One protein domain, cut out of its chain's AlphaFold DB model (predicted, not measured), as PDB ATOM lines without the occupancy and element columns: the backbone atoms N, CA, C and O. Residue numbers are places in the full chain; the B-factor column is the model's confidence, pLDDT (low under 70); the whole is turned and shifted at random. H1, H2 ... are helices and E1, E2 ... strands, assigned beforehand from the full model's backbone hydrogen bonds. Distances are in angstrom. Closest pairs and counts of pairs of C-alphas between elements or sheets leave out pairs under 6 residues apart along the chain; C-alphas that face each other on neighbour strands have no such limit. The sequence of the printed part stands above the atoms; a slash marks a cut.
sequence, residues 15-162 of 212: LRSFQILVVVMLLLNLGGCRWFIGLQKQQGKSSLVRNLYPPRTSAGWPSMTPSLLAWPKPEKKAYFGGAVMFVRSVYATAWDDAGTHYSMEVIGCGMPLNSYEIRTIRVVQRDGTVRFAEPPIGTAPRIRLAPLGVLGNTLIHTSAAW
ATOM      1  N   LEU A  15     144.179 175.844 161.001       94.81
ATOM      2  CA  LEU A  15     143.971 175.951 162.443       94.81
ATOM      3  C   LEU A  15     145.113 175.296 163.232       94.81
ATOM      4  O   LEU A  15     145.654 175.901 164.157       94.81
ATOM      5  N   ARG A  16     145.502 174.071 162.860       94.25
ATOM      6  CA  ARG A  16     146.577 173.337 163.544       94.25
ATOM      7  C   ARG A  16     147.927 174.024 163.374       94.25
ATOM      8  O   ARG A  16     148.663 174.144 164.348       94.25
ATOM      9  N   SER A  17     148.250 174.497 162.171       94.06
ATOM     10  CA  SER A  17     149.505 175.208 161.918       94.06
ATOM     11  C   SER A  17     149.573 176.513 162.711       94.06
ATOM     12  O   SER A  17     150.612 176.795 163.304       94.06
ATOM     13  N   PHE A  18     148.463 177.251 162.824       94.75
ATOM     14  CA  PHE A  18     148.387 178.435 163.680       94.75
ATOM     15  C   PHE A  18     148.652 178.088 165.150       94.75
ATOM     16  O   PHE A  18     149.522 178.689 165.773       94.75
ATOM     17  N   GLN A  19     147.959 177.083 165.696       95.38
ATOM     18  CA  GLN A  19     148.134 176.648 167.089       95.38
ATOM     19  C   GLN A  19     149.579 176.225 167.391       95.38
ATOM     20  O   GLN A  19     150.148 176.650 168.397       95.38
ATOM     21  N   ILE A  20     150.190 175.435 166.503       95.44
ATOM     22  CA  ILE A  20     151.591 175.015 166.633       95.44
ATOM     23  C   ILE A  20     152.511 176.240 166.626       95.44
ATOM     24  O   ILE A  20     153.372 176.365 167.498       95.44
ATOM     25  N   LEU A  21     152.308 177.173 165.693       95.06
ATOM     26  CA  LEU A  21     153.112 178.391 165.613       95.06
ATOM     27  C   LEU A  21     152.927 179.301 166.832       95.06
ATOM     28  O   LEU A  21     153.902 179.923 167.243       95.06
ATOM     29  N   VAL A  22     151.739 179.376 167.440       95.50
ATOM     30  CA  VAL A  22     151.539 180.112 168.704       95.50
ATOM     31  C   VAL A  22     152.430 179.524 169.797       95.50
ATOM     32  O   VAL A  22     153.166 180.264 170.448       95.50
ATOM     33  N   VAL A  23     152.401 178.201 169.981       95.81
ATOM     34  CA  VAL A  23     153.201 177.526 171.017       95.81
ATOM     35  C   VAL A  23     154.695 177.717 170.758       95.81
ATOM     36  O   VAL A  23     155.428 178.120 171.661       95.81
ATOM     37  N   VAL A  24     155.151 177.495 169.524       94.56
ATOM     38  CA  VAL A  24     156.565 177.654 169.149       94.56
ATOM     39  C   VAL A  24     157.029 179.096 169.355       94.56
ATOM     40  O   VAL A  24     158.052 179.318 169.999       94.56
ATOM     41  N   MET A  25     156.275 180.089 168.876       92.56
ATOM     42  CA  MET A  25     156.657 181.498 169.017       92.56
ATOM     43  C   MET A  25     156.602 181.970 170.468       92.56
ATOM     44  O   MET A  25     157.437 182.776 170.872       92.56
ATOM     45  N   LEU A  26     155.673 181.463 171.281       92.44
ATOM     46  CA  LEU A  26     155.651 181.725 172.720       92.44
ATOM     47  C   LEU A  26     156.920 181.200 173.401       92.44
ATOM     48  O   LEU A  26     157.559 181.935 174.157       92.44
ATOM     49  N   LEU A  27     157.316 179.961 173.102       91.44
ATOM     50  CA  LEU A  27     158.532 179.359 173.651       91.44
ATOM     51  C   LEU A  27     159.792 180.099 173.190       91.44
ATOM     52  O   LEU A  27     160.666 180.366 174.012       91.44
ATOM     53  N   LEU A  28     159.872 180.484 171.914       88.56
ATOM     54  CA  LEU A  28     160.990 181.268 171.382       88.56
ATOM     55  C   LEU A  28     161.058 182.666 172.004       88.56
ATOM     56  O   LEU A  28     162.141 183.116 172.372       88.56
ATOM     57  N   ASN A  29     159.918 183.335 172.180       86.44
ATOM     58  CA  ASN A  29     159.852 184.658 172.797       86.44
ATOM     59  C   ASN A  29     160.310 184.610 174.267       86.44
ATOM     60  O   ASN A  29     161.178 185.383 174.678       86.44
ATOM     61  N   LEU A  30     159.789 183.661 175.052       86.44
ATOM     62  CA  LEU A  30     160.158 183.496 176.463       86.44
ATOM     63  C   LEU A  30     161.603 183.003 176.627       86.44
ATOM     64  O   LEU A  30     162.384 183.583 177.385       86.44
ATOM     65  N   GLY A  31     161.972 181.947 175.902       85.19
ATOM     66  CA  GLY A  31     163.291 181.321 175.961       85.19
ATOM     67  C   GLY A  31     164.394 182.236 175.442       85.19
ATOM     68  O   GLY A  31     165.396 182.432 176.130       85.19
ATOM     69  N   GLY A  32     164.187 182.859 174.280       81.25
ATOM     70  CA  GLY A  32     165.142 183.780 173.664       81.25
ATOM     71  C   GLY A  32     165.417 184.999 174.540       81.25
ATOM     72  O   GLY A  32     166.576 185.316 174.814       81.25
ATOM     73  N   CYS A  33     164.370 185.635 175.075       77.69
ATOM     74  CA  CYS A  33     164.550 186.767 175.982       77.69
ATOM     75  C   CYS A  33     165.233 186.358 177.298       77.69
ATOM     76  O   CYS A  33     166.098 187.084 177.791       77.69
ATOM     77  N   ARG A  34     164.888 185.198 177.877       77.62
ATOM     78  CA  ARG A  34     165.502 184.724 179.129       77.62
ATOM     79  C   ARG A  34     166.970 184.348 178.946       77.62
ATOM     80  O   ARG A  34     167.788 184.707 179.792       77.62
ATOM     81  N   TRP A  35     167.310 183.661 177.856       78.19
ATOM     82  CA  TRP A  35     168.696 183.341 177.510       78.19
ATOM     83  C   TRP A  35     169.523 184.615 177.358       78.19
ATOM     84  O   TRP A  35     170.589 184.741 177.960       78.19
ATOM     85  N   PHE A  36     168.975 185.607 176.656       73.38
ATOM     86  CA  PHE A  36     169.624 186.895 176.477       73.38
ATOM     87  C   PHE A  36     169.865 187.632 177.807       73.38
ATOM     88  O   PHE A  36     170.966 188.128 178.052       73.38
ATOM     89  N   ILE A  37     168.878 187.654 178.711       71.69
ATOM     90  CA  ILE A  37     169.056 188.224 180.058       71.69
ATOM     91  C   ILE A  37     170.145 187.467 180.839       71.69
ATOM     92  O   ILE A  37     170.945 188.086 181.544       71.69
ATOM     93  N   GLY A  38     170.210 186.140 180.698       69.12
ATOM     94  CA  GLY A  38     171.265 185.313 181.287       69.12
ATOM     95  C   GLY A  38     172.664 185.703 180.802       69.12
ATOM     96  O   GLY A  38     173.555 185.916 181.626       69.12
ATOM     97  N   LEU A  39     172.835 185.883 179.489       65.50
ATOM     98  CA  LEU A  39     174.094 186.335 178.885       65.50
ATOM     99  C   LEU A  39     174.501 187.727 179.391       65.50
ATOM    100  O   LEU A  39     175.654 187.940 179.763       65.50
ATOM    101  N   GLN A  40     173.553 188.664 179.481       62.22
ATOM    102  CA  GLN A  40     173.800 190.007 180.025       62.22
ATOM    103  C   GLN A  40     174.260 189.967 181.491       62.22
ATOM    104  O   GLN A  40     175.190 190.682 181.873       62.22
ATOM    105  N   LYS A  41     173.649 189.101 182.310       60.34
ATOM    106  CA  LYS A  41     174.011 188.926 183.725       60.34
ATOM    107  C   LYS A  41     175.421 188.352 183.891       60.34
ATOM    108  O   LYS A  41     176.156 188.825 184.752       60.34
ATOM    109  N   GLN A  42     175.806 187.372 183.069       51.84
ATOM    110  CA  GLN A  42     177.134 186.742 183.125       51.84
ATOM    111  C   GLN A  42     178.264 187.687 182.723       51.84
ATOM    112  O   GLN A  42     179.348 187.615 183.290       51.84
ATOM    113  N   GLN A  43     178.024 188.598 181.781       50.59
ATOM    114  CA  GLN A  43     179.070 189.515 181.338       50.59
ATOM    115  C   GLN A  43     179.312 190.684 182.324       50.59
ATOM    116  O   GLN A  43     180.192 191.507 182.081       50.59
ATOM    117  N   GLY A  44     178.538 190.808 183.417       41.03
ATOM    118  CA  GLY A  44     178.647 191.933 184.362       41.03
ATOM    119  C   GLY A  44     178.259 193.292 183.754       41.03
ATOM    120  O   GLY A  44     178.498 194.342 184.346       41.03
ATOM    121  N   LYS A  45     177.637 193.284 182.569       43.97
ATOM    122  CA  LYS A  45     177.474 194.440 181.671       43.97
ATOM    123  C   LYS A  45     176.219 195.271 181.895       43.97
ATOM    124  O   LYS A  45     175.820 196.004 180.997       43.97
ATOM    125  N   SER A  46     175.626 195.245 183.089       46.34
ATOM    126  CA  SER A  46     174.539 196.193 183.404       46.34
ATOM    127  C   SER A  46     174.976 197.661 183.231       46.34
ATOM    128  O   SER A  46     174.160 198.520 182.929       46.34
ATOM    129  N   SER A  47     176.280 197.941 183.333       40.31
ATOM    130  CA  SER A  47     176.887 199.261 183.135       40.31
ATOM    131  C   SER A  47     177.354 199.556 181.702       40.31
ATOM    132  O   SER A  47     177.677 200.708 181.405       40.31
ATOM    133  N   LEU A  48     177.405 198.570 180.796       41.03
ATOM    134  CA  LEU A  48     178.221 198.681 179.576       41.03
ATOM    135  C   LEU A  48     177.614 199.550 178.465       41.03
ATOM    136  O   LEU A  48     178.271 199.815 177.466       41.03
ATOM    137  N   VAL A  49     176.393 200.052 178.660       44.59
ATOM    138  CA  VAL A  49     175.728 200.967 177.714       44.59
ATOM    139  C   VAL A  49     175.736 202.421 178.215       44.59
ATOM    140  O   VAL A  49     175.423 203.337 177.459       44.59
ATOM    141  N   ARG A  50     176.147 202.673 179.470       46.12
ATOM    142  CA  ARG A  50     176.140 204.022 180.071       46.12
ATOM    143  C   ARG A  50     177.183 204.970 179.467       46.12
ATOM    144  O   ARG A  50     176.955 206.173 179.465       46.12
ATOM    145  N   ASN A  51     178.292 204.436 178.948       43.50
ATOM    146  CA  ASN A  51     179.465 205.226 178.547       43.50
ATOM    147  C   ASN A  51     179.569 205.518 177.039       43.50
ATOM    148  O   ASN A  51     180.521 206.167 176.623       43.50
ATOM    149  N   LEU A  52     178.639 205.031 176.213       42.56
ATOM    150  CA  LEU A  52     178.810 205.047 174.753       42.56
ATOM    151  C   LEU A  52     178.083 206.185 174.023       42.56
ATOM    152  O   LEU A  52     178.351 206.378 172.841       42.56
ATOM    153  N   TYR A  53     177.186 206.945 174.668       47.62
ATOM    154  CA  TYR A  53     176.356 207.923 173.949       47.62
ATOM    155  C   TYR A  53     176.056 209.199 174.747       47.62
ATOM    156  O   TYR A  53     175.886 209.138 175.968       47.62
ATOM    157  N   PRO A  54     175.966 210.360 174.068       48.88
ATOM    158  CA  PRO A  54     175.812 211.650 174.724       48.88
ATOM    159  C   PRO A  54     174.430 211.790 175.385       48.88
ATOM    160  O   PRO A  54     173.418 211.363 174.817       48.88
ATOM    161  N   PRO A  55     174.358 212.406 176.579       53.00
ATOM    162  CA  PRO A  55     173.096 212.678 177.257       53.00
ATOM    163  C   PRO A  55     172.212 213.580 176.387       53.00
ATOM    164  O   PRO A  55     172.668 214.610 175.894       53.00
ATOM    165  N   ARG A  56     170.936 213.217 176.202       55.75
ATOM    166  CA  ARG A  56     169.944 214.120 175.595       55.75
ATOM    167  C   ARG A  56     169.286 214.969 176.687       55.75
ATOM    168  O   ARG A  56     169.033 214.476 177.789       55.75
ATOM    169  N   THR A  57     168.991 216.230 176.375       47.16
ATOM    170  CA  THR A  57     168.188 217.130 177.218       47.16
ATOM    171  C   THR A  57     166.761 216.582 177.374       47.16
ATOM    172  O   THR A  57     166.202 215.968 176.463       47.16
ATOM    173  N   SER A  58     166.215 216.674 178.590       53.38
ATOM    174  CA  SER A  58     165.189 215.753 179.095       53.38
ATOM    175  C   SER A  58     163.737 216.079 178.703       53.38
ATOM    176  O   SER A  58     163.324 217.233 178.658       53.38
ATOM    177  N   ALA A  59     162.933 215.020 178.506       56.78
ATOM    178  CA  ALA A  59     161.480 215.054 178.266       56.78
ATOM    179  C   ALA A  59     160.649 214.486 179.451       56.78
ATOM    180  O   ALA A  59     159.551 213.981 179.257       56.78
ATOM    181  N   GLY A  60     161.182 214.504 180.682       70.19
ATOM    182  CA  GLY A  60     160.534 213.936 181.881       70.19
ATOM    183  C   GLY A  60     160.963 212.499 182.219       70.19
ATOM    184  O   GLY A  60     161.653 211.840 181.430       70.19
ATOM    185  N   TRP A  61     160.608 212.019 183.417       80.25
ATOM    186  CA  TRP A  61     160.948 210.667 183.886       80.25
ATOM    187  C   TRP A  61     160.285 209.576 183.027       80.25
ATOM    188  O   TRP A  61     159.324 209.852 182.306       80.25
ATOM    189  N   PRO A  62     160.782 208.324 183.038       76.06
ATOM    190  CA  PRO A  62     160.054 207.206 182.437       76.06
ATOM    191  C   PRO A  62     158.639 207.099 183.028       76.06
ATOM    192  O   PRO A  62     158.467 207.273 184.232       76.06
ATOM    193  N   SER A  63     157.638 206.743 182.217       75.50
ATOM    194  CA  SER A  63     156.244 206.566 182.673       75.50
ATOM    195  C   SER A  63     156.090 205.539 183.799       75.50
ATOM    196  O   SER A  63     155.112 205.554 184.532       75.50
ATOM    197  N   MET A  64     157.072 204.654 183.951       73.50
ATOM    198  CA  MET A  64     157.093 203.612 184.969       73.50
ATOM    199  C   MET A  64     157.544 204.107 186.347       73.50
ATOM    200  O   MET A  64     157.521 203.323 187.286       73.50
ATOM    201  N   THR A  65     157.981 205.357 186.495       80.19
ATOM    202  CA  THR A  65     158.503 205.913 187.760       80.19
ATOM    203  C   THR A  65     157.487 205.756 188.901       80.19
ATOM    204  O   THR A  65     156.299 205.972 188.670       80.19
ATOM    205  N   PRO A  66     157.889 205.330 190.120       78.38
ATOM    206  CA  PRO A  66     156.934 205.134 191.205       78.38
ATOM    207  C   PRO A  66     156.322 206.472 191.619       78.38
ATOM    208  O   PRO A  66     157.056 207.426 191.869       78.38
ATOM    209  N   SER A  67     155.002 206.516 191.782       78.94
ATOM    210  CA  SER A  67     154.270 207.702 192.252       78.94
ATOM    211  C   SER A  67     154.451 208.000 193.747       78.94
ATOM    212  O   SER A  67     153.958 209.009 194.232       78.94
ATOM    213  N   LEU A  68     155.151 207.132 194.482       72.50
ATOM    214  CA  LEU A  68     155.303 207.201 195.940       72.50
ATOM    215  C   LEU A  68     156.208 208.347 196.426       72.50
ATOM    216  O   LEU A  68     156.230 208.637 197.617       72.50
ATOM    217  N   LEU A  69     156.980 208.969 195.533       73.62
ATOM    218  CA  LEU A  69     157.907 210.055 195.851       73.62
ATOM    219  C   LEU A  69     157.687 211.212 194.874       73.62
ATOM    220  O   LEU A  69     157.368 210.989 193.708       73.62
ATOM    221  N   ALA A  70     157.892 212.446 195.332       80.88
ATOM    222  CA  ALA A  70     157.996 213.594 194.440       80.88
ATOM    223  C   ALA A  70     159.378 213.560 193.772       80.88
ATOM    224  O   ALA A  70     160.392 213.815 194.415       80.88
ATOM    225  N   TRP A  71     159.430 213.184 192.493       85.56
ATOM    226  CA  TRP A  71     160.689 213.069 191.757       85.56
ATOM    227  C   TRP A  71     161.116 214.433 191.191       85.56
ATOM    228  O   TRP A  71     160.325 215.046 190.469       85.56
ATOM    229  N   PRO A  72     162.353 214.904 191.444       87.38
ATOM    230  CA  PRO A  72     162.857 216.150 190.856       87.38
ATOM    231  C   PRO A  72     163.006 216.010 189.340       87.38
ATOM    232  O   PRO A  72     163.121 214.901 188.834       87.38
ATOM    233  N   LYS A  73     163.017 217.106 188.575       84.25
ATOM    234  CA  LYS A  73     163.133 217.029 187.107       84.25
ATOM    235  C   LYS A  73     164.416 216.272 186.696       84.25
ATOM    236  O   LYS A  73     165.482 216.583 187.215       84.25
ATOM    237  N   PRO A  74     164.354 215.314 185.748       82.75
ATOM    238  CA  PRO A  74     165.535 214.564 185.339       82.75
ATOM    239  C   PRO A  74     166.537 215.473 184.627       82.75
ATOM    240  O   PRO A  74     166.197 216.138 183.644       82.75
ATOM    241  N   GLU A  75     167.778 215.452 185.098       75.25
ATOM    242  CA  GLU A  75     168.906 216.180 184.512       75.25
ATOM    243  C   GLU A  75     169.446 215.462 183.278       75.25
ATOM    244  O   GLU A  75     169.823 216.090 182.289       75.25
ATOM    245  N   LYS A  76     169.469 214.127 183.322       69.25
ATOM    246  CA  LYS A  76     169.979 213.287 182.237       69.25
ATOM    247  C   LYS A  76     168.966 212.212 181.902       69.25
ATOM    248  O   LYS A  76     168.430 211.564 182.799       69.25
ATOM    249  N   LYS A  77     168.729 212.010 180.605       69.31
ATOM    250  CA  LYS A  77     167.951 210.886 180.083       69.31
ATOM    251  C   LYS A  77     168.659 210.275 178.881       69.31
ATOM    252  O   LYS A  77     168.983 210.978 177.925       69.31
ATOM    253  N   ALA A  78     168.874 208.967 178.921       62.97
ATOM    254  CA  ALA A  78     169.432 208.203 177.812       62.97
ATOM    255  C   ALA A  78     168.445 207.116 177.387       62.97
ATOM    256  O   ALA A  78     167.845 206.449 178.232       62.97
ATOM    257  N   TYR A  79     168.273 206.967 176.074       65.06
ATOM    258  CA  TYR A  79     167.542 205.868 175.455       65.06
ATOM    259  C   TYR A  79     168.529 205.014 174.688       65.06
ATOM    260  O   TYR A  79     169.410 205.542 174.008       65.06
ATOM    261  N   PHE A  80     168.333 203.709 174.750       65.19
ATOM    262  CA  PHE A  80     169.194 202.759 174.065       65.19
ATOM    263  C   PHE A  80     168.305 201.770 173.315       65.19
ATOM    264  O   PHE A  80     167.341 201.254 173.882       65.19
ATOM    265  N   GLY A  81     168.617 201.552 172.038       54.25
ATOM    266  CA  GLY A  81     168.012 200.537 171.181       54.25
ATOM    267  C   GLY A  81     169.105 199.969 170.283       54.25
ATOM    268  O   GLY A  81     169.710 200.715 169.517       54.25
ATOM    269  N   GLY A  82     169.423 198.685 170.430       52.00
ATOM    270  CA  GLY A  82     170.445 198.017 169.622       52.00
ATOM    271  C   GLY A  82     169.813 197.227 168.480       52.00
ATOM    272  O   GLY A  82     168.871 196.482 168.710       52.00
ATOM    273  N   ALA A  83     170.351 197.325 167.261       43.34
ATOM    274  CA  ALA A  83     169.852 196.549 166.114       43.34
ATOM    275  C   ALA A  83     169.997 195.025 166.305       43.34
ATOM    276  O   ALA A  83     169.194 194.248 165.802       43.34
ATOM    277  N   VAL A  84     171.011 194.603 167.068       45.31
ATOM    278  CA  VAL A  84     171.337 193.189 167.334       45.31
ATOM    279  C   VAL A  84     170.608 192.654 168.573       45.31
ATOM    280  O   VAL A  84     170.629 191.460 168.854       45.31
ATOM    281  N   MET A  85     169.969 193.522 169.359       53.03
ATOM    282  CA  MET A  85     169.507 193.162 170.693       53.03
ATOM    283  C   MET A  85     168.110 193.716 170.894       53.03
ATOM    284  O   MET A  85     167.927 194.925 170.903       53.03
ATOM    285  N   PHE A  86     167.151 192.809 171.069       62.41
ATOM    286  CA  PHE A  86     165.762 193.023 171.471       62.41
ATOM    287  C   PHE A  86     165.663 193.759 172.815       62.41
ATOM    288  O   PHE A  86     165.089 193.231 173.755       62.41
ATOM    289  N   VAL A  87     166.302 194.912 172.970       67.81
ATOM    290  CA  VAL A  87     166.519 195.593 174.237       67.81
ATOM    291  C   VAL A  87     166.283 197.067 174.029       67.81
ATOM    292  O   VAL A  87     166.962 197.722 173.234       67.81
ATOM    293  N   ARG A  88     165.347 197.590 174.804       71.81
ATOM    294  CA  ARG A  88     165.141 199.015 174.965       71.81
ATOM    295  C   ARG A  88     165.435 199.362 176.401       71.81
ATOM    296  O   ARG A  88     164.709 198.923 177.284       71.81
ATOM    297  N   SER A  89     166.434 200.191 176.646       74.56
ATOM    298  CA  SER A  89     166.665 200.702 177.992       74.56
ATOM    299  C   SER A  89     166.381 202.203 178.099       74.56
ATOM    300  O   SER A  89     166.353 202.940 177.105       74.56
ATOM    301  N   VAL A  90     166.117 202.655 179.317       77.00
ATOM    302  CA  VAL A  90     165.990 204.062 179.667       77.00
ATOM    303  C   VAL A  90     166.706 204.277 180.986       77.00
ATOM    304  O   VAL A  90     166.384 203.619 181.972       77.00
ATOM    305  N   TYR A  91     167.658 205.202 180.999       80.69
ATOM    306  CA  TYR A  91     168.343 205.638 182.212       80.69
ATOM    307  C   TYR A  91     168.025 207.102 182.475       80.69
ATOM    308  O   TYR A  91     168.086 207.918 181.551       80.69
ATOM    309  N   ALA A  92     167.673 207.421 183.714       83.56
ATOM    310  CA  ALA A  92     167.361 208.771 184.153       83.56
ATOM    311  C   ALA A  92     167.971 209.055 185.529       83.56
ATOM    312  O   ALA A  92     167.925 208.195 186.412       83.56
ATOM    313  N   THR A  93     168.516 210.260 185.705       87.19
ATOM    314  CA  THR A  93     169.057 210.731 186.989       87.19
ATOM    315  C   THR A  93     168.703 212.181 187.266       87.19
ATOM    316  O   THR A  93     168.532 212.966 186.331       87.19
ATOM    317  N   ALA A  94     168.662 212.536 188.545       89.31
ATOM    318  CA  ALA A  94     168.505 213.901 189.032       89.31
ATOM    319  C   ALA A  94     169.104 214.048 190.432       89.31
ATOM    320  O   ALA A  94     169.203 213.057 191.164       89.31
ATOM    321  N   TRP A  95     169.417 215.278 190.815       88.50
ATOM    322  CA  TRP A  95     169.711 215.661 192.188       88.50
ATOM    323  C   TRP A  95     168.645 216.637 192.695       88.50
ATOM    324  O   TRP A  95     168.073 217.398 191.914       88.50
ATOM    325  N   ASP A  96     168.335 216.588 193.990       89.75
ATOM    326  CA  ASP A  96     167.566 217.650 194.653       89.75
ATOM    327  C   ASP A  96     168.490 218.657 195.356       89.75
ATOM    328  O   ASP A  96     169.695 218.426 195.496       89.75
ATOM    329  N   ASP A  97     167.923 219.774 195.823       88.06
ATOM    330  CA  ASP A  97     168.668 220.843 196.508       88.06
ATOM    331  C   ASP A  97     169.348 220.362 197.805       88.06
ATOM    332  O   ASP A  97     170.346 220.934 198.248       88.06
ATOM    333  N   ALA A  98     168.848 219.275 198.406       87.81
ATOM    334  CA  ALA A  98     169.446 218.637 199.577       87.81
ATOM    335  C   ALA A  98     170.634 217.718 199.221       87.81
ATOM    336  O   ALA A  98     171.297 217.178 200.113       87.81
ATOM    337  N   GLY A  99     170.935 217.539 197.933       87.44
ATOM    338  CA  GLY A  99     171.989 216.654 197.447       87.44
ATOM    339  C   GLY A  99     171.602 215.174 197.464       87.44
ATOM    340  O   GLY A  99     172.483 214.317 197.495       87.44
ATOM    341  N   THR A 100     170.310 214.850 197.455       90.94
ATOM    342  CA  THR A 100     169.820 213.482 197.259       90.94
ATOM    343  C   THR A 100     169.871 213.135 195.776       90.94
ATOM    344  O   THR A 100     169.292 213.823 194.938       90.94
ATOM    345  N   HIS A 101     170.533 212.034 195.448       90.44
ATOM    346  CA  HIS A 101     170.619 211.478 194.111       90.44
ATOM    347  C   HIS A 101     169.465 210.516 193.833       90.44
ATOM    348  O   HIS A 101     169.312 209.483 194.492       90.44
ATOM    349  N   TYR A 102     168.706 210.814 192.787       90.56
ATOM    350  CA  TYR A 102     167.646 209.976 192.250       90.56
ATOM    351  C   TYR A 102     168.142 209.339 190.963       90.56
ATOM    352  O   TYR A 102     168.584 210.031 190.047       90.56
ATOM    353  N   SER A 103     168.033 208.020 190.860       88.44
ATOM    354  CA  SER A 103     168.377 207.299 189.639       88.44
ATOM    355  C   SER A 103     167.389 206.181 189.350       88.44
ATOM    356  O   SER A 103     166.902 205.490 190.250       88.44
ATOM    357  N   MET A 104     167.098 206.009 188.067       86.69
ATOM    358  CA  MET A 104     166.223 204.968 187.563       86.69
ATOM    359  C   MET A 104     166.781 204.407 186.263       86.69
ATOM    360  O   MET A 104     167.131 205.142 185.344       86.69
ATOM    361  N   GLU A 105     166.811 203.086 186.182       83.81
ATOM    362  CA  GLU A 105     167.171 202.327 184.999       83.81
ATOM    363  C   GLU A 105     166.063 201.319 184.714       83.81
ATOM    364  O   GLU A 105     165.693 200.518 185.575       83.81
ATOM    365  N   VAL A 106     165.520 201.367 183.505       83.00
ATOM    366  CA  VAL A 106     164.567 200.378 183.007       83.00
ATOM    367  C   VAL A 106     165.162 199.737 181.775       83.00
ATOM    368  O   VAL A 106     165.586 200.446 180.872       83.00
ATOM    369  N   ILE A 107     165.180 198.415 181.724       80.62
ATOM    370  CA  ILE A 107     165.645 197.628 180.587       80.62
ATOM    371  C   ILE A 107     164.490 196.719 180.180       80.62
ATOM    372  O   ILE A 107     164.161 195.767 180.879       80.62
ATOM    373  N   GLY A 108     163.846 197.035 179.067       81.56
ATOM    374  CA  GLY A 108     162.872 196.175 178.415       81.56
ATOM    375  C   GLY A 108     163.568 195.221 177.455       81.56
ATOM    376  O   GLY A 108     164.430 195.661 176.698       81.56
ATOM    377  N   CYS A 109     163.188 193.945 177.473       82.44
ATOM    378  CA  CYS A 109     163.622 192.944 176.503       82.44
ATOM    379  C   CYS A 109     162.425 192.411 175.702       82.44
ATOM    380  O   CYS A 109     161.397 192.079 176.290       82.44
ATOM    381  N   GLY A 110     162.572 192.273 174.387       76.50
ATOM    382  CA  GLY A 110     161.539 191.858 173.434       76.50
ATOM    383  C   GLY A 110     161.266 192.935 172.380       76.50
ATOM    384  O   GLY A 110     161.378 194.125 172.664       76.50
ATOM    385  N   MET A 111     160.925 192.518 171.155       75.12
ATOM    386  CA  MET A 111     160.460 193.407 170.083       75.12
ATOM    387  C   MET A 111     159.271 192.789 169.334       75.12
ATOM    388  O   MET A 111     159.267 191.572 169.107       75.12
ATOM    389  N   PRO A 112     158.321 193.622 168.868       78.12
ATOM    390  CA  PRO A 112     158.261 195.088 169.029       78.12
ATOM    391  C   PRO A 112     157.833 195.576 170.426       78.12
ATOM    392  O   PRO A 112     158.024 196.746 170.753       78.12
ATOM    393  N   LEU A 113     157.268 194.701 171.255       84.56
ATOM    394  CA  LEU A 113     156.842 195.008 172.619       84.56
ATOM    395  C   LEU A 113     157.806 194.390 173.639       84.56
ATOM    396  O   LEU A 113     158.412 193.353 173.385       84.56
ATOM    397  N   ASN A 114     157.928 194.979 174.826       85.12
ATOM    398  CA  ASN A 114     158.758 194.397 175.883       85.12
ATOM    399  C   ASN A 114     158.059 193.156 176.461       85.12
ATOM    400  O   ASN A 114     156.989 193.289 177.045       85.12
ATOM    401  N   SER A 115     158.659 191.974 176.323       87.69
ATOM    402  CA  SER A 115     158.229 190.718 176.963       87.69
ATOM    403  C   SER A 115     158.729 190.614 178.406       87.69
ATOM    404  O   SER A 115     158.071 190.023 179.263       87.69
ATOM    405  N   TYR A 116     159.891 191.203 178.681       85.25
ATOM    406  CA  TYR A 116     160.478 191.285 180.010       85.25
ATOM    407  C   TYR A 116     160.891 192.709 180.330       85.25
ATOM    408  O   TYR A 116     161.249 193.480 179.444       85.25
ATOM    409  N   GLU A 117     160.889 193.036 181.612       84.50
ATOM    410  CA  GLU A 117     161.341 194.316 182.128       84.50
ATOM    411  C   GLU A 117     162.237 194.089 183.339       84.50
ATOM    412  O   GLU A 117     161.890 193.366 184.274       84.50
ATOM    413  N   ILE A 118     163.402 194.719 183.330       83.50
ATOM    414  CA  ILE A 118     164.292 194.815 184.476       83.50
ATOM    415  C   ILE A 118     164.275 196.261 184.919       83.50
ATOM    416  O   ILE A 118     164.488 197.171 184.119       83.50
ATOM    417  N   ARG A 119     164.039 196.469 186.207       83.75
ATOM    418  CA  ARG A 119     163.911 197.799 186.774       83.75
ATOM    419  C   ARG A 119     164.814 197.949 187.981       83.75
ATOM    420  O   ARG A 119     164.760 197.133 188.902       83.75
ATOM    421  N   THR A 120     165.599 199.017 187.962       85.50
ATOM    422  CA  THR A 120     166.475 199.416 189.055       85.50
ATOM    423  C   THR A 120     166.200 200.867 189.414       85.50
ATOM    424  O   THR A 120     166.173 201.737 188.551       85.50
ATOM    425  N   ILE A 121     165.994 201.132 190.694       88.44
ATOM    426  CA  ILE A 121     165.710 202.452 191.244       88.44
ATOM    427  C   ILE A 121     166.600 202.653 192.455       88.44
ATOM    428  O   ILE A 121     166.701 201.749 193.293       88.44
ATOM    429  N   ARG A 122     167.238 203.815 192.569       89.50
ATOM    430  CA  ARG A 122     168.006 204.199 193.756       89.50
ATOM    431  C   ARG A 122     167.715 205.648 194.113       89.50
ATOM    432  O   ARG A 122     167.754 206.514 193.244       89.50
ATOM    433  N   VAL A 123     167.472 205.880 195.396       90.81
ATOM    434  CA  VAL A 123     167.420 207.201 196.020       90.81
ATOM    435  C   VAL A 123     168.459 207.200 197.129       90.81
ATOM    436  O   VAL A 123     168.319 206.467 198.112       90.81
ATOM    437  N   VAL A 124     169.526 207.962 196.929       91.31
ATOM    438  CA  VAL A 124     170.715 207.973 197.786       91.31
ATOM    439  C   VAL A 124     170.926 209.389 198.288       91.31
ATOM    440  O   VAL A 124     171.008 210.313 197.490       91.31
ATOM    441  N   GLN A 125     170.984 209.577 199.596       92.31
ATOM    442  CA  GLN A 125     171.281 210.866 200.208       92.31
ATOM    443  C   GLN A 125     172.751 211.245 200.016       92.31
ATOM    444  O   GLN A 125     173.597 210.416 199.678       92.31
ATOM    445  N   ARG A 126     173.056 212.523 200.250       90.56
ATOM    446  CA  ARG A 126     174.407 213.081 200.118       90.56
ATOM    447  C   ARG A 126     175.446 212.389 201.007       90.56
ATOM    448  O   ARG A 126     176.607 212.301 200.625       90.56
ATOM    449  N   ASP A 127     175.028 211.902 202.171       90.56
ATOM    450  CA  ASP A 127     175.841 211.129 203.119       90.56
ATOM    451  C   ASP A 127     176.080 209.671 202.673       90.56
ATOM    452  O   ASP A 127     176.767 208.916 203.356       90.56
ATOM    453  N   GLY A 128     175.525 209.264 201.526       88.06
ATOM    454  CA  GLY A 128     175.586 207.899 201.005       88.06
ATOM    455  C   GLY A 128     174.482 206.983 201.534       88.06
ATOM    456  O   GLY A 128     174.374 205.841 201.077       88.06
ATOM    457  N   THR A 129     173.627 207.461 202.441       90.69
ATOM    458  CA  THR A 129     172.518 206.678 202.989       90.69
ATOM    459  C   THR A 129     171.478 206.404 201.904       90.69
ATOM    460  O   THR A 129     170.992 207.304 201.218       90.69
ATOM    461  N   VAL A 130     171.099 205.140 201.724       89.31
ATOM    462  CA  VAL A 130     170.110 204.759 200.709       89.31
ATOM    463  C   VAL A 130     168.714 204.775 201.313       89.31
ATOM    464  O   VAL A 130     168.338 203.870 202.053       89.31
ATOM    465  N   ARG A 131     167.918 205.785 200.953       89.00
ATOM    466  CA  ARG A 131     166.521 205.900 201.402       89.00
ATOM    467  C   ARG A 131     165.599 204.917 200.703       89.00
ATOM    468  O   ARG A 131     164.633 204.451 201.296       89.00
ATOM    469  N   PHE A 132     165.868 204.636 199.429       89.50
ATOM    470  CA  PHE A 132     165.045 203.732 198.639       89.50
ATOM    471  C   PHE A 132     165.876 202.995 197.595       89.50
ATOM    472  O   PHE A 132     166.666 203.589 196.859       89.50
ATOM    473  N   ALA A 133     165.662 201.686 197.504       86.38
ATOM    474  CA  ALA A 133     166.271 200.843 196.495       86.38
ATOM    475  C   ALA A 133     165.279 199.782 196.027       86.38
ATOM    476  O   ALA A 133     164.803 198.967 196.816       86.38
ATOM    477  N   GLU A 134     165.023 199.745 194.722       86.56
ATOM    478  CA  GLU A 134     164.253 198.678 194.092       86.56
ATOM    479  C   GLU A 134     165.076 198.077 192.949       86.56
ATOM    480  O   GLU A 134     165.407 198.801 192.020       86.56
ATOM    481  N   PRO A 135     165.481 196.800 193.009       83.38
ATOM    482  CA  PRO A 135     165.376 195.913 194.169       83.38
ATOM    483  C   PRO A 135     166.338 196.346 195.300       83.38
ATOM    484  O   PRO A 135     167.205 197.191 195.043       83.38
ATOM    485  N   PRO A 136     166.223 195.783 196.520       85.69
ATOM    486  CA  PRO A 136     167.104 196.106 197.644       85.69
ATOM    487  C   PRO A 136     168.597 195.985 197.307       85.69
ATOM    488  O   PRO A 136     168.999 195.225 196.421       85.69
ATOM    489  N   ILE A 137     169.441 196.730 198.019       82.19
ATOM    490  CA  ILE A 137     170.898 196.676 197.827       82.19
ATOM    491  C   ILE A 137     171.406 195.256 198.104       82.19
ATOM    492  O   ILE A 137     170.892 194.566 198.977       82.19
ATOM    493  N   GLY A 138     172.388 194.804 197.323       76.81
ATOM    494  CA  GLY A 138     172.942 193.451 197.435       76.81
ATOM    495  C   GLY A 138     172.060 192.358 196.825       76.81
ATOM    496  O   GLY A 138     172.479 191.206 196.763       76.81
ATOM    497  N   THR A 139     170.869 192.697 196.322       75.19
ATOM    498  CA  THR A 139     169.992 191.739 195.638       75.19
ATOM    499  C   THR A 139     170.076 191.877 194.122       75.19
ATOM    500  O   THR A 139     170.317 192.957 193.576       75.19
ATOM    501  N   ALA A 140     169.882 190.759 193.422       72.31
ATOM    502  CA  ALA A 140     169.886 190.747 191.967       72.31
ATOM    503  C   ALA A 140     168.700 191.559 191.393       72.31
ATOM    504  O   ALA A 140     167.614 191.545 191.981       72.31
ATOM    505  N   PRO A 141     168.867 192.207 190.222       74.06
ATOM    506  CA  PRO A 141     167.778 192.852 189.489       74.06
ATOM    507  C   PRO A 141     166.575 191.916 189.326       74.06
ATOM    508  O   PRO A 141     166.729 190.766 188.904       74.06
ATOM    509  N   ARG A 142     165.372 192.401 189.654       76.44
ATOM    510  CA  ARG A 142     164.140 191.625 189.457       76.44
ATOM    511  C   ARG A 142     163.723 191.708 187.995       76.44
ATOM    512  O   ARG A 142     163.479 192.795 187.480       76.44
ATOM    513  N   ILE A 143     163.622 190.546 187.360       81.25
ATOM    514  CA  ILE A 143     163.089 190.397 186.008       81.25
ATOM    515  C   ILE A 143     161.575 190.231 186.133       81.25
ATOM    516  O   ILE A 143     161.105 189.276 186.753       81.25
ATOM    517  N   ARG A 144     160.814 191.156 185.559       85.69
ATOM    518  CA  ARG A 144     159.353 191.104 185.489       85.69
ATOM    519  C   ARG A 144     158.924 190.653 184.104       85.69
ATOM    520  O   ARG A 144     159.525 191.041 183.109       85.69
ATOM    521  N   LEU A 145     157.885 189.827 184.055       87.94
ATOM    522  CA  LEU A 145     157.190 189.499 182.817       87.94
ATOM    523  C   LEU A 145     156.230 190.634 182.475       87.94
ATOM    524  O   LEU A 145     155.468 191.084 183.329       87.94
ATOM    525  N   ALA A 146     156.259 191.066 181.222       88.94
ATOM    526  CA  ALA A 146     155.332 192.036 180.671       88.94
ATOM    527  C   ALA A 146     154.336 191.283 179.766       88.94
ATOM    528  O   ALA A 146     154.645 190.994 178.607       88.94
ATOM    529  N   PRO A 147     153.145 190.919 180.282       89.00
ATOM    530  CA  PRO A 147     152.239 189.982 179.614       89.00
ATOM    531  C   PRO A 147     151.763 190.492 178.253       89.00
ATOM    532  O   PRO A 147     151.656 189.712 177.312       89.00
ATOM    533  N   LEU A 148     151.557 191.807 178.122       90.00
ATOM    534  CA  LEU A 148     151.172 192.417 176.854       90.00
ATOM    535  C   LEU A 148     152.238 192.210 175.773       90.00
ATOM    536  O   LEU A 148     151.892 191.921 174.633       90.00
ATOM    537  N   GLY A 149     153.524 192.321 176.116       87.69
ATOM    538  CA  GLY A 149     154.582 192.079 175.142       87.69
ATOM    539  C   GLY A 149     154.824 190.603 174.874       87.69
ATOM    540  O   GLY A 149     155.081 190.244 173.729       87.69
ATOM    541  N   VAL A 150     154.645 189.732 175.872       89.75
ATOM    542  CA  VAL A 150     154.679 188.277 175.657       89.75
ATOM    543  C   VAL A 150     153.613 187.873 174.640       89.75
ATOM    544  O   VAL A 150     153.945 187.315 173.599       89.75
ATOM    545  N   LEU A 151     152.350 188.210 174.906       92.50
ATOM    546  CA  LEU A 151     151.229 187.835 174.045       92.50
ATOM    547  C   LEU A 151     151.276 188.567 172.703       92.50
ATOM    548  O   LEU A 151     151.110 187.942 171.658       92.50
ATOM    549  N   GLY A 152     151.541 189.872 172.717       91.62
ATOM    550  CA  GLY A 152     151.569 190.692 171.511       91.62
ATOM    551  C   GLY A 152     152.678 190.277 170.548       91.62
ATOM    552  O   GLY A 152     152.399 190.059 169.373       91.62
ATOM    553  N   ASN A 153     153.912 190.077 171.026       89.62
ATOM    554  CA  ASN A 153     154.998 189.600 170.164       89.62
ATOM    555  C   ASN A 153     154.707 188.198 169.629       89.62
ATOM    556  O   ASN A 153     154.932 187.950 168.447       89.62
ATOM    557  N   THR A 154     154.190 187.292 170.469       91.75
ATOM    558  CA  THR A 154     153.806 185.949 170.022       91.75
ATOM    559  C   THR A 154     152.786 186.035 168.897       91.75
ATOM    560  O   THR A 154     153.019 185.458 167.844       91.75
ATOM    561  N   LEU A 155     151.711 186.809 169.051       93.75
ATOM    562  CA  LEU A 155     150.697 186.946 168.006       93.75
ATOM    563  C   LEU A 155     151.247 187.591 166.732       93.75
ATOM    564  O   LEU A 155     150.959 187.095 165.646       93.75
ATOM    565  N   ILE A 156     152.050 188.653 166.837       92.19
ATOM    566  CA  ILE A 156     152.648 189.335 165.677       92.19
ATOM    567  C   ILE A 156     153.524 188.366 164.875       92.19
ATOM    568  O   ILE A 156     153.309 188.186 163.674       92.19
ATOM    569  N   HIS A 157     154.468 187.697 165.540       90.31
ATOM    570  CA  HIS A 157     155.402 186.778 164.883       90.31
ATOM    571  C   HIS A 157     154.707 185.508 164.391       90.31
ATOM    572  O   HIS A 157     154.994 185.044 163.289       90.31
ATOM    573  N   THR A 158     153.743 184.974 165.150       94.12
ATOM    574  CA  THR A 158     152.924 183.840 164.707       94.12
ATOM    575  C   THR A 158     152.106 184.198 163.477       94.12
ATOM    576  O   THR A 158     152.080 183.407 162.544       94.12
ATOM    577  N   SER A 159     151.470 185.369 163.437       93.19
ATOM    578  CA  SER A 159     150.634 185.772 162.299       93.19
ATOM    579  C   SER A 159     151.480 185.940 161.039       93.19
ATOM    580  O   SER A 159     151.120 185.421 159.985       93.19
ATOM    581  N   ALA A 160     152.646 186.583 161.159       92.88
ATOM    582  CA  ALA A 160     153.596 186.723 160.061       92.88
ATOM    583  C   ALA A 160     154.088 185.356 159.546       92.88
ATOM    584  O   ALA A 160     154.027 185.083 158.346       92.88
ATOM    585  N   ALA A 161     154.515 184.464 160.445       92.56
ATOM    586  CA  ALA A 161     154.970 183.125 160.070       92.56
ATOM    587  C   ALA A 161     153.836 182.259 159.496       92.56
ATOM    588  O   ALA A 161     154.051 181.498 158.555       92.56
ATOM    589  N   TRP A 162     152.622 182.382 160.030       95.38
ATOM    590  CA  TRP A 162     151.460 181.616 159.592       95.38
ATOM    591  C   TRP A 162     150.980 182.030 158.202       95.38
ATOM    592  O   TRP A 162     150.613 181.166 157.409       95.38
TER     593      TRP A 162
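Overview. This is residues 15 to 162 of the 212 residues of an uncharacterized protein of Phycisphaerales bacterium (UniProt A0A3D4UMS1). One twisted sheet of long antiparallel strands has two helices, H1 and H2, packed together beyond one of its ends, where they lengthen the whole. A long unnamed stretch, residues 43 to 75, wraps round the sheet's E1 edge from one face to the other. The 148 printed residues hold, along the chain, H1, E1 to E6 and H2, a mixed class of helices and strands; the sheet is branched at E4, and its neighbour pairs are antiparallel. The whole is only just loose, close to compact, with a radius of gyration of the C-alphas of 17.8 A, and only just elongated, with spans of 62 by 31 by 31 A.

Arrangement. In the sheet, E1, residues 76 to 82, E2, residues 85 to 95, E3, residues 101 to 109, E4, residues 116 to 124, and E5, residues 130 to 134, form a meander, each strand the antiparallel neighbour of the one before and a hairpin with it. N 78 and O 91 of E1 and E2 are 2.9 A apart, within hydrogen-bond range, as are N 90 and O 106 of E2 and E3, 2.8 A, and N 105 and O 120 of E3 and E4, 2.8 A. E3 lies on one side of E4; E5 and E6, residues 143 to 145, lie on the other side. Their pairing is staggered: E5 pairs with residues 121 to 124 of E4, with N 123 and O 132 2.8 A apart, and E6 with residues 116 to 118, with N 117 and O 144 2.8 A apart. E1, E5 and E6 are edge strands. H1, residues 15 to 42, is on the sheet but only grazes it with residues 29 to 37; the C-alphas of Cys 33 and Cys 109, the closest of H1 and E3, are 6.3 A apart. H2, residues 147 to 162, only grazes the sheet with residues 147 to 150. H1 touches H2 with its residues 17 to 30 alone, at a steep tilt of 53 degrees, opposite ways; their closest C-alphas, of Leu 26 and Thr 154, are 5.3 A apart. In H1 and H2 every O i to N i+4 pair is within hydrogen-bond range.

Along the chain. E2, the longest strand, measures 31.1 A from first to last C-alpha, E3 26.5 A, E4 26.4 A and E1 19.8 A. H1 measures 40.5 A, from C-alpha 15 at (143.971, 175.951, 162.443), and H2 21.7 A, to C-alpha 162 at (151.460, 181.616, 159.592).

Size, cuts and confidence. The C-alphas of Leu 15 and Asp 127, the two farthest apart, are 62.5 A apart. The printed part has no cut. The link from H1 to E1, 33 residues, is long. The mean pLDDT of the printed part is 78.2; residues 38 to 59 and 76 to 87 are under 70.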